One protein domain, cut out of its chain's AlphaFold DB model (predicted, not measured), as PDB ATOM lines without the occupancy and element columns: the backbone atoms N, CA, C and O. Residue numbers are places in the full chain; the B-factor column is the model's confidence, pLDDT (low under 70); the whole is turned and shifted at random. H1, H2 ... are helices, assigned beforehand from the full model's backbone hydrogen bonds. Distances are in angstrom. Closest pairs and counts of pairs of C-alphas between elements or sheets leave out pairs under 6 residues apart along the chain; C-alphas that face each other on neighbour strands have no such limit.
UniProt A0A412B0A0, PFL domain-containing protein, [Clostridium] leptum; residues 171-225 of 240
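AT A GLANCE: This is residues 171 to 225 of the 240 residues of the protein "PFL domain-containing protein" of [Clostridium] leptum (UniProt A0A412B0A0). Three short helices set their centres in a loose triangle: H1 makes one side, H2 folds back beside it, and H3 crosses from the end of H2 to the middle of H1. Residues 214 to 225, without a named element, lead on past H1. The 55 printed residues hold H1, H2 and H3 in that order and no named strand; the class is all helix. The whole is compact, radius of gyration of the C-alphas 10.8 A, and elongated, spanning 30 by 18 by 16 A.

HOW THE PARTS SIT: H1, residues 171 to 185, and H2, residues 191 to 199, are close but not clearly touching; their closest C-alphas, of Ile 183 and Phe 191, are 7.0 A apart. They run opposite ways at a steep tilt of 38 degrees, only just past shallow. H1, with residues 178 to 182 alone, touches H3, residues 206 to 213; the closest C-alphas, of Ala 178 and Leu 212, are 5.7 A apart. H2 and H3 are close but not clearly touching and about perpendicular at 74 degrees; the closest C-alphas, of Thr 197 and Thr 208, are 7.7 A apart. Every O i to N i+4 pair is within hydrogen-bond range in H2 and H3, and 10 of 11 in H1.

IN THESE COORDINATES: H1 begins at C-alpha 171 (207.502, 182.349, 211.487) and measures 19.8 A, H2 12.1 A. H3, 10.2 A, ends at C-alpha 213 (203.567, 172.094, 209.813).

THE WHOLE: The C-alphas farthest apart, of Gly 204 and Ser 224, are 31.3 A apart. The printed part has no cut; residues 221 to 225 have pLDDT under 70.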
ATOM      1  N   THR A 171     206.772 183.332 212.303       95.31
ATOM      2  CA  THR A 171     207.502 182.349 211.487       95.31
ATOM      3  C   THR A 171     208.830 181.960 212.124       95.31
ATOM      4  O   THR A 171     209.147 180.781 212.184       95.31
ATOM      5  N   LEU A 172     209.596 182.929 212.629       96.12
ATOM      6  CA  LEU A 172     210.853 182.666 213.325       96.12
ATOM      7  C   LEU A 172     210.642 181.755 214.540       96.12
ATOM      8  O   LEU A 172     211.377 180.784 214.714       96.12
ATOM      9  N   ALA A 173     209.652 182.075 215.377       93.75
ATOM     10  CA  ALA A 173     209.369 181.312 216.582       93.75
ATOM     11  C   ALA A 173     208.907 179.890 216.269       93.75
ATOM     12  O   ALA A 173     209.397 178.947 216.885       93.75
ATOM     13  N   ASP A 174     208.037 179.740 215.273       95.19
ATOM     14  CA  ASP A 174     207.587 178.437 214.796       95.19
ATOM     15  C   ASP A 174     208.731 177.610 214.200       95.19
ATOM     16  O   ASP A 174     208.790 176.405 214.422       95.19
ATOM     17  N   SER A 175     209.664 178.234 213.473       96.06
ATOM     18  CA  SER A 175     210.834 177.543 212.921       96.06
ATOM     19  C   SER A 175     211.737 176.982 214.020       96.06
ATOM     20  O   SER A 175     212.145 175.825 213.944       96.06
ATOM     21  N   PHE A 176     212.023 177.768 215.065       95.94
ATOM     22  CA  PHE A 176     212.784 177.275 216.218       95.94
ATOM     23  C   PHE A 176     212.040 176.156 216.957       95.94
ATOM     24  O   PHE A 176     212.651 175.134 217.268       95.94
ATOM     25  N   ALA A 177     210.729 176.306 217.174       94.19
ATOM     26  CA  ALA A 177     209.902 175.289 217.820       94.19
ATOM     27  C   ALA A 177     209.863 173.976 217.020       94.19
ATOM     28  O   ALA A 177     210.009 172.893 217.587       94.19
ATOM     29  N   ALA A 178     209.735 174.055 215.693       96.00
ATOM     30  CA  ALA A 178     209.734 172.889 214.818       96.00
ATOM     31  C   ALA A 178     211.065 172.126 214.877       96.00
ATOM     32  O   ALA A 178     211.055 170.897 214.970       96.00
ATOM     33  N   ILE A 179     212.199 172.836 214.879       96.69
ATOM     34  CA  ILE A 179     213.533 172.233 215.023       96.69
ATOM     35  C   ILE A 179     213.691 171.601 216.408       96.69
ATOM     36  O   ILE A 179     214.072 170.433 216.510       96.69
ATOM     37  N   GLU A 180     213.373 172.332 217.478       95.06
ATOM     38  CA  GLU A 180     213.474 171.817 218.847       95.06
ATOM     39  C   GLU A 180     212.635 170.545 219.021       95.06
ATOM     40  O   GLU A 180     213.115 169.531 219.534       95.06
ATOM     41  N   GLN A 181     211.388 170.567 218.559       95.06
ATOM     42  CA  GLN A 181     210.494 169.432 218.696       95.06
ATOM     43  C   GLN A 181     210.936 168.258 217.817       95.06
ATOM     44  O   GLN A 181     211.161 167.162 218.331       95.06
ATOM     45  N   ARG A 182     211.047 168.457 216.498       96.88
ATOM     46  CA  ARG A 182     211.202 167.347 215.545       96.88
ATOM     47  C   ARG A 182     212.618 166.790 215.503       96.88
ATOM     48  O   ARG A 182     212.765 165.578 215.361       96.88
ATOM     49  N   ILE A 183     213.634 167.638 215.652       97.25
ATOM     50  CA  ILE A 183     215.039 167.225 215.575       97.25
ATOM     51  C   ILE A 183     215.574 166.906 216.972       97.25
ATOM     52  O   ILE A 183     216.036 165.793 217.215       97.25
ATOM     53  N   VAL A 184     215.472 167.844 217.921       95.88
ATOM     54  CA  VAL A 184     216.146 167.702 219.226       95.88
ATOM     55  C   VAL A 184     215.408 166.738 220.162       95.88
ATOM     56  O   VAL A 184     216.015 165.803 220.688       95.88
ATOM     57  N   ARG A 185     214.102 166.942 220.381       95.56
ATOM     58  CA  ARG A 185     213.298 166.135 221.320       95.56
ATOM     59  C   ARG A 185     212.891 164.786 220.736       95.56
ATOM     60  O   ARG A 185     213.108 163.754 221.365       95.56
ATOM     61  N   GLU A 186     212.265 164.792 219.562       96.81
ATOM     62  CA  GLU A 186     211.632 163.596 218.989       96.81
ATOM     63  C   GLU A 186     212.553 162.791 218.063       96.81
ATOM     64  O   GLU A 186     212.244 161.630 217.778       96.81
ATOM     65  N   LYS A 187     213.662 163.388 217.598       97.19
ATOM     66  CA  LYS A 187     214.648 162.768 216.693       97.19
ATOM     67  C   LYS A 187     214.002 162.127 215.455       97.19
ATOM     68  O   LYS A 187     214.343 161.013 215.065       97.19
ATOM     69  N   LYS A 188     213.006 162.806 214.879       97.31
ATOM     70  CA  LYS A 188     212.266 162.376 213.677       97.31
ATOM     71  C   LYS A 188     212.887 162.870 212.376       97.31
ATOM     72  O   LYS A 188     212.482 162.391 211.322       97.31
ATOM     73  N   LEU A 189     213.791 163.837 212.481       96.56
ATOM     74  CA  LEU A 189     214.503 164.486 211.392       96.56
ATOM     75  C   LEU A 189     215.916 164.821 211.888       96.56
ATOM     76  O   LEU A 189     216.086 165.086 213.084       96.56
ATOM     77  N   THR A 190     216.908 164.841 211.008       97.62
ATOM     78  CA  THR A 190     218.232 165.417 211.290       97.62
ATOM     79  C   THR A 190     218.351 166.844 210.746       97.62
ATOM     80  O   THR A 190     217.488 167.330 210.013       97.62
ATOM     81  N   PHE A 191     219.417 167.557 211.115       98.06
ATOM     82  CA  PHE A 191     219.670 168.892 210.563       98.06
ATOM     83  C   PHE A 191     219.998 168.839 209.065       98.06
ATOM     84  O   PHE A 191     219.586 169.722 208.319       98.06
ATOM     85  N   GLU A 192     220.690 167.791 208.625       97.38
ATOM     86  CA  GLU A 192     221.040 167.526 207.231       97.38
ATOM     87  C   GLU A 192     219.796 167.210 206.388       97.38
ATOM     88  O   GLU A 192     219.615 167.799 205.324       97.38
ATOM     89  N   GLU A 193     218.896 166.354 206.888       97.31
ATOM     90  CA  GLU A 193     217.618 166.058 206.220       97.31
ATOM     91  C   GLU A 193     216.747 167.317 206.111       97.31
ATOM     92  O   GLU A 193     216.130 167.574 205.072       97.31
ATOM     93  N   LEU A 194     216.718 168.147 207.164       97.56
ATOM     94  CA  LEU A 194     216.036 169.439 207.123       97.56
ATOM     95  C   LEU A 194     216.659 170.371 206.079       97.56
ATOM     96  O   LEU A 194     215.927 170.996 205.315       97.56
ATOM     97  N   GLU A 195     217.988 170.478 206.035       97.38
ATOM     98  CA  GLU A 195     218.694 171.318 205.068       97.38
ATOM     99  C   GLU A 195     218.362 170.918 203.625       97.38
ATOM    100  O   GLU A 195     218.017 171.783 202.815       97.38
ATOM    101  N   GLU A 196     218.425 169.624 203.307       96.38
ATOM    102  CA  GLU A 196     218.087 169.103 201.982       96.38
ATOM    103  C   GLU A 196     216.627 169.405 201.620       96.38
ATOM    104  O   GLU A 196     216.340 169.931 200.540       96.38
ATOM    105  N   THR A 197     215.710 169.156 202.558       95.69
ATOM    106  CA  THR A 197     214.279 169.425 202.379       95.69
ATOM    107  C   THR A 197     214.016 170.907 202.100       95.69
ATOM    108  O   THR A 197     213.259 171.247 201.185       95.69
ATOM    109  N   LEU A 198     214.646 171.808 202.863       95.19
ATOM    110  CA  LEU A 198     214.505 173.256 202.692       95.19
ATOM    111  C   LEU A 198     215.101 173.729 201.364       95.19
ATOM    112  O   LEU A 198     214.479 174.535 200.671       95.19
ATOM    113  N   ARG A 199     216.269 173.205 200.973       95.38
ATOM    114  CA  ARG A 199     216.935 173.533 199.702       95.38
ATOM    115  C   ARG A 199     216.074 173.163 198.494       95.38
ATOM    116  O   ARG A 199     216.017 173.920 197.530       95.38
ATOM    117  N   ASN A 200     215.368 172.038 198.579       95.50
ATOM    118  CA  ASN A 200     214.451 171.569 197.544       95.50
ATOM    119  C   ASN A 200     213.031 172.144 197.683       95.50
ATOM    120  O   ASN A 200     212.132 171.721 196.958       95.50
ATOM    121  N   ASN A 201     212.803 173.093 198.601       96.12
ATOM    122  CA  ASN A 201     211.487 173.672 198.886       96.12
ATOM    123  C   ASN A 201     210.395 172.597 199.075       96.12
ATOM    124  O   ASN A 201     209.309 172.685 198.501       96.12
ATOM    125  N   PHE A 202     210.704 171.552 199.849       96.31
ATOM    126  CA  PHE A 202     209.818 170.412 200.124       96.31
ATOM    127  C   PHE A 202     209.400 169.580 198.896       96.31
ATOM    128  O   PHE A 202     208.502 168.742 199.001       96.31
ATOM    129  N   ALA A 203     210.018 169.775 197.726       96.12
ATOM    130  CA  ALA A 203     209.666 169.028 196.523       96.12
ATOM    131  C   ALA A 203     209.901 167.522 196.722       96.12
ATOM    132  O   ALA A 203     211.017 167.085 196.986       96.12
ATOM    133  N   GLY A 204     208.834 166.727 196.594       93.25
ATOM    134  CA  GLY A 204     208.887 165.275 196.787       93.25
ATOM    135  C   GLY A 204     208.903 164.806 198.250       93.25
ATOM    136  O   GLY A 204     208.819 163.602 198.470       93.25
ATOM    137  N   ASP A 205     208.927 165.715 199.234       94.69
ATOM    138  CA  ASP A 205     208.916 165.387 200.669       94.69
ATOM    139  C   ASP A 205     207.758 166.068 201.422       94.69
ATOM    140  O   ASP A 205     207.906 166.888 202.336       94.69
ATOM    141  N   GLU A 206     206.546 165.689 201.023       95.75
ATOM    142  CA  GLU A 206     205.313 166.165 201.654       95.75
ATOM    143  C   GLU A 206     205.187 165.692 203.111       95.75
ATOM    144  O   GLU A 206     204.588 166.368 203.952       95.75
ATOM    145  N   ARG A 207     205.792 164.544 203.438       95.50
ATOM    146  CA  ARG A 207     205.777 163.987 204.792       95.50
ATOM    147  C   ARG A 207     206.497 164.917 205.764       95.50
ATOM    148  O   ARG A 207     205.928 165.238 206.811       95.50
ATOM    149  N   THR A 208     207.702 165.373 205.427       95.88
ATOM    150  CA  THR A 208     208.450 166.309 206.275       95.88
ATOM    151  C   THR A 208     207.756 167.664 206.345       95.88
ATOM    152  O   THR A 208     207.615 168.215 207.440       95.88
ATOM    153  N   ARG A 209     207.213 168.168 205.226       96.56
ATOM    154  CA  ARG A 209     206.436 169.421 205.214       96.56
ATOM    155  C   ARG A 209     205.266 169.376 206.197       96.56
ATOM    156  O   ARG A 209     205.104 170.288 207.009       96.56
ATOM    157  N   LEU A 210     204.466 168.307 206.159       96.88
ATOM    158  CA  LEU A 210     203.336 168.124 207.071       96.88
ATOM    159  C   LEU A 210     203.805 167.957 208.519       96.88
ATOM    160  O   LEU A 210     203.247 168.598 209.409       96.88
ATOM    161  N   MET A 211     204.860 167.177 208.762       95.94
ATOM    162  CA  MET A 211     205.426 166.972 210.099       95.94
ATOM    163  C   MET A 211     205.878 168.285 210.755       95.94
ATOM    164  O   MET A 211     205.548 168.532 211.920       95.94
ATOM    165  N   LEU A 212     206.595 169.136 210.016       95.75
ATOM    166  CA  LEU A 212     206.988 170.468 210.482       95.75
ATOM    167  C   LEU A 212     205.766 171.380 210.620       95.75
ATOM    168  O   LEU A 212     205.677 172.148 211.570       95.75
ATOM    169  N   SER A 213     204.776 171.269 209.726       93.81
ATOM    170  CA  SER A 213     203.567 172.094 209.813       93.81
ATOM    171  C   SER A 213     202.751 171.850 211.092       93.81
ATOM    172  O   SER A 213     202.112 172.775 211.591       93.81
ATOM    173  N   GLN A 214     202.804 170.623 211.616       94.12
ATOM    174  CA  GLN A 214     202.093 170.167 212.812       94.12
ATOM    175  C   GLN A 214     202.950 170.239 214.089       94.12
ATOM    176  O   GLN A 214     202.630 169.573 215.074       94.12
ATOM    177  N   SER A 215     204.085 170.947 214.073       92.75
ATOM    178  CA  SER A 215     204.831 171.216 215.305       92.75
ATOM    179  C   SER A 215     204.072 172.182 216.216       92.75
ATOM    180  O   SER A 215     203.136 172.861 215.788       92.75
ATOM    181  N   GLU A 216     204.518 172.279 217.465       89.94
ATOM    182  CA  GLU A 216     204.115 173.335 218.388       89.94
ATOM    183  C   GLU A 216     204.321 174.720 217.735       89.94
ATOM    184  O   GLU A 216     205.276 174.937 216.980       89.94
ATOM    185  N   ARG A 217     203.389 175.645 217.998       87.12
ATOM    186  CA  ARG A 217     203.332 176.978 217.381       87.12
ATOM    187  C   ARG A 217     203.388 178.088 218.418       87.12
ATOM    188  O   ARG A 217     202.952 177.923 219.563       87.12
ATOM    189  N   TYR A 218     203.859 179.252 217.991       81.94
ATOM    190  CA  TYR A 218     203.747 180.496 218.736       81.94
ATOM    191  C   TYR A 218     202.288 180.744 219.154       81.94
ATOM    192  O   TYR A 218     201.351 180.500 218.394       81.94
ATOM    193  N   CYS A 219     202.091 181.194 220.396       75.69
ATOM    194  CA  CYS A 219     200.782 181.328 221.055       75.69
ATOM    195  C   CYS A 219     200.012 180.017 221.327       75.69
ATOM    196  O   CYS A 219     198.896 180.091 221.838       75.69
ATOM    197  N   GLN A 220     200.592 178.842 221.060       79.00
ATOM    198  CA  GLN A 220     200.009 177.524 221.375       79.00
ATOM    199  C   GLN A 220     200.901 176.680 222.308       79.00
ATOM    200  O   GLN A 220     200.639 175.496 222.498       79.00
ATOM    201  N   GLY A 221     201.943 177.280 222.895       66.19
ATOM    202  CA  GLY A 221     202.920 176.608 223.763       66.19
ATOM    203  C   GLY A 221     204.297 176.403 223.123       66.19
ATOM    204  O   GLY A 221     205.252 176.138 223.844       66.19
ATOM    205  N   GLY A 222     204.430 176.613 221.808       61.56
ATOM    206  CA  GLY A 222     205.704 176.530 221.083       61.56
ATOM    207  C   GLY A 222     206.654 177.710 221.316       61.56
ATOM    208  O   GLY A 222     207.645 177.847 220.614       61.56
ATOM    209  N   ASP A 223     206.362 178.600 222.264       64.44
ATOM    210  CA  ASP A 223     207.243 179.680 222.719       64.44
ATOM    211  C   ASP A 223     208.085 179.300 223.951       64.44
ATOM    212  O   ASP A 223     208.878 180.113 224.431       64.44
ATOM    213  N   SER A 224     207.985 178.056 224.439       69.12
ATOM    214  CA  SER A 224     208.747 177.566 225.598       69.12
ATOM    215  C   SER A 224     210.264 177.661 225.425       69.12
ATOM    216  O   SER A 224     210.979 177.938 226.393       69.12
ATOM    217  N   TRP A 225     210.761 177.488 224.196       65.44
ATOM    218  CA  TRP A 225     212.183 177.634 223.869       65.44
ATOM    219  C   TRP A 225     212.709 179.044 224.179       65.44
ATOM    220  O   TRP A 225     213.877 179.211 224.528       65.44
TER     221      TRP A 225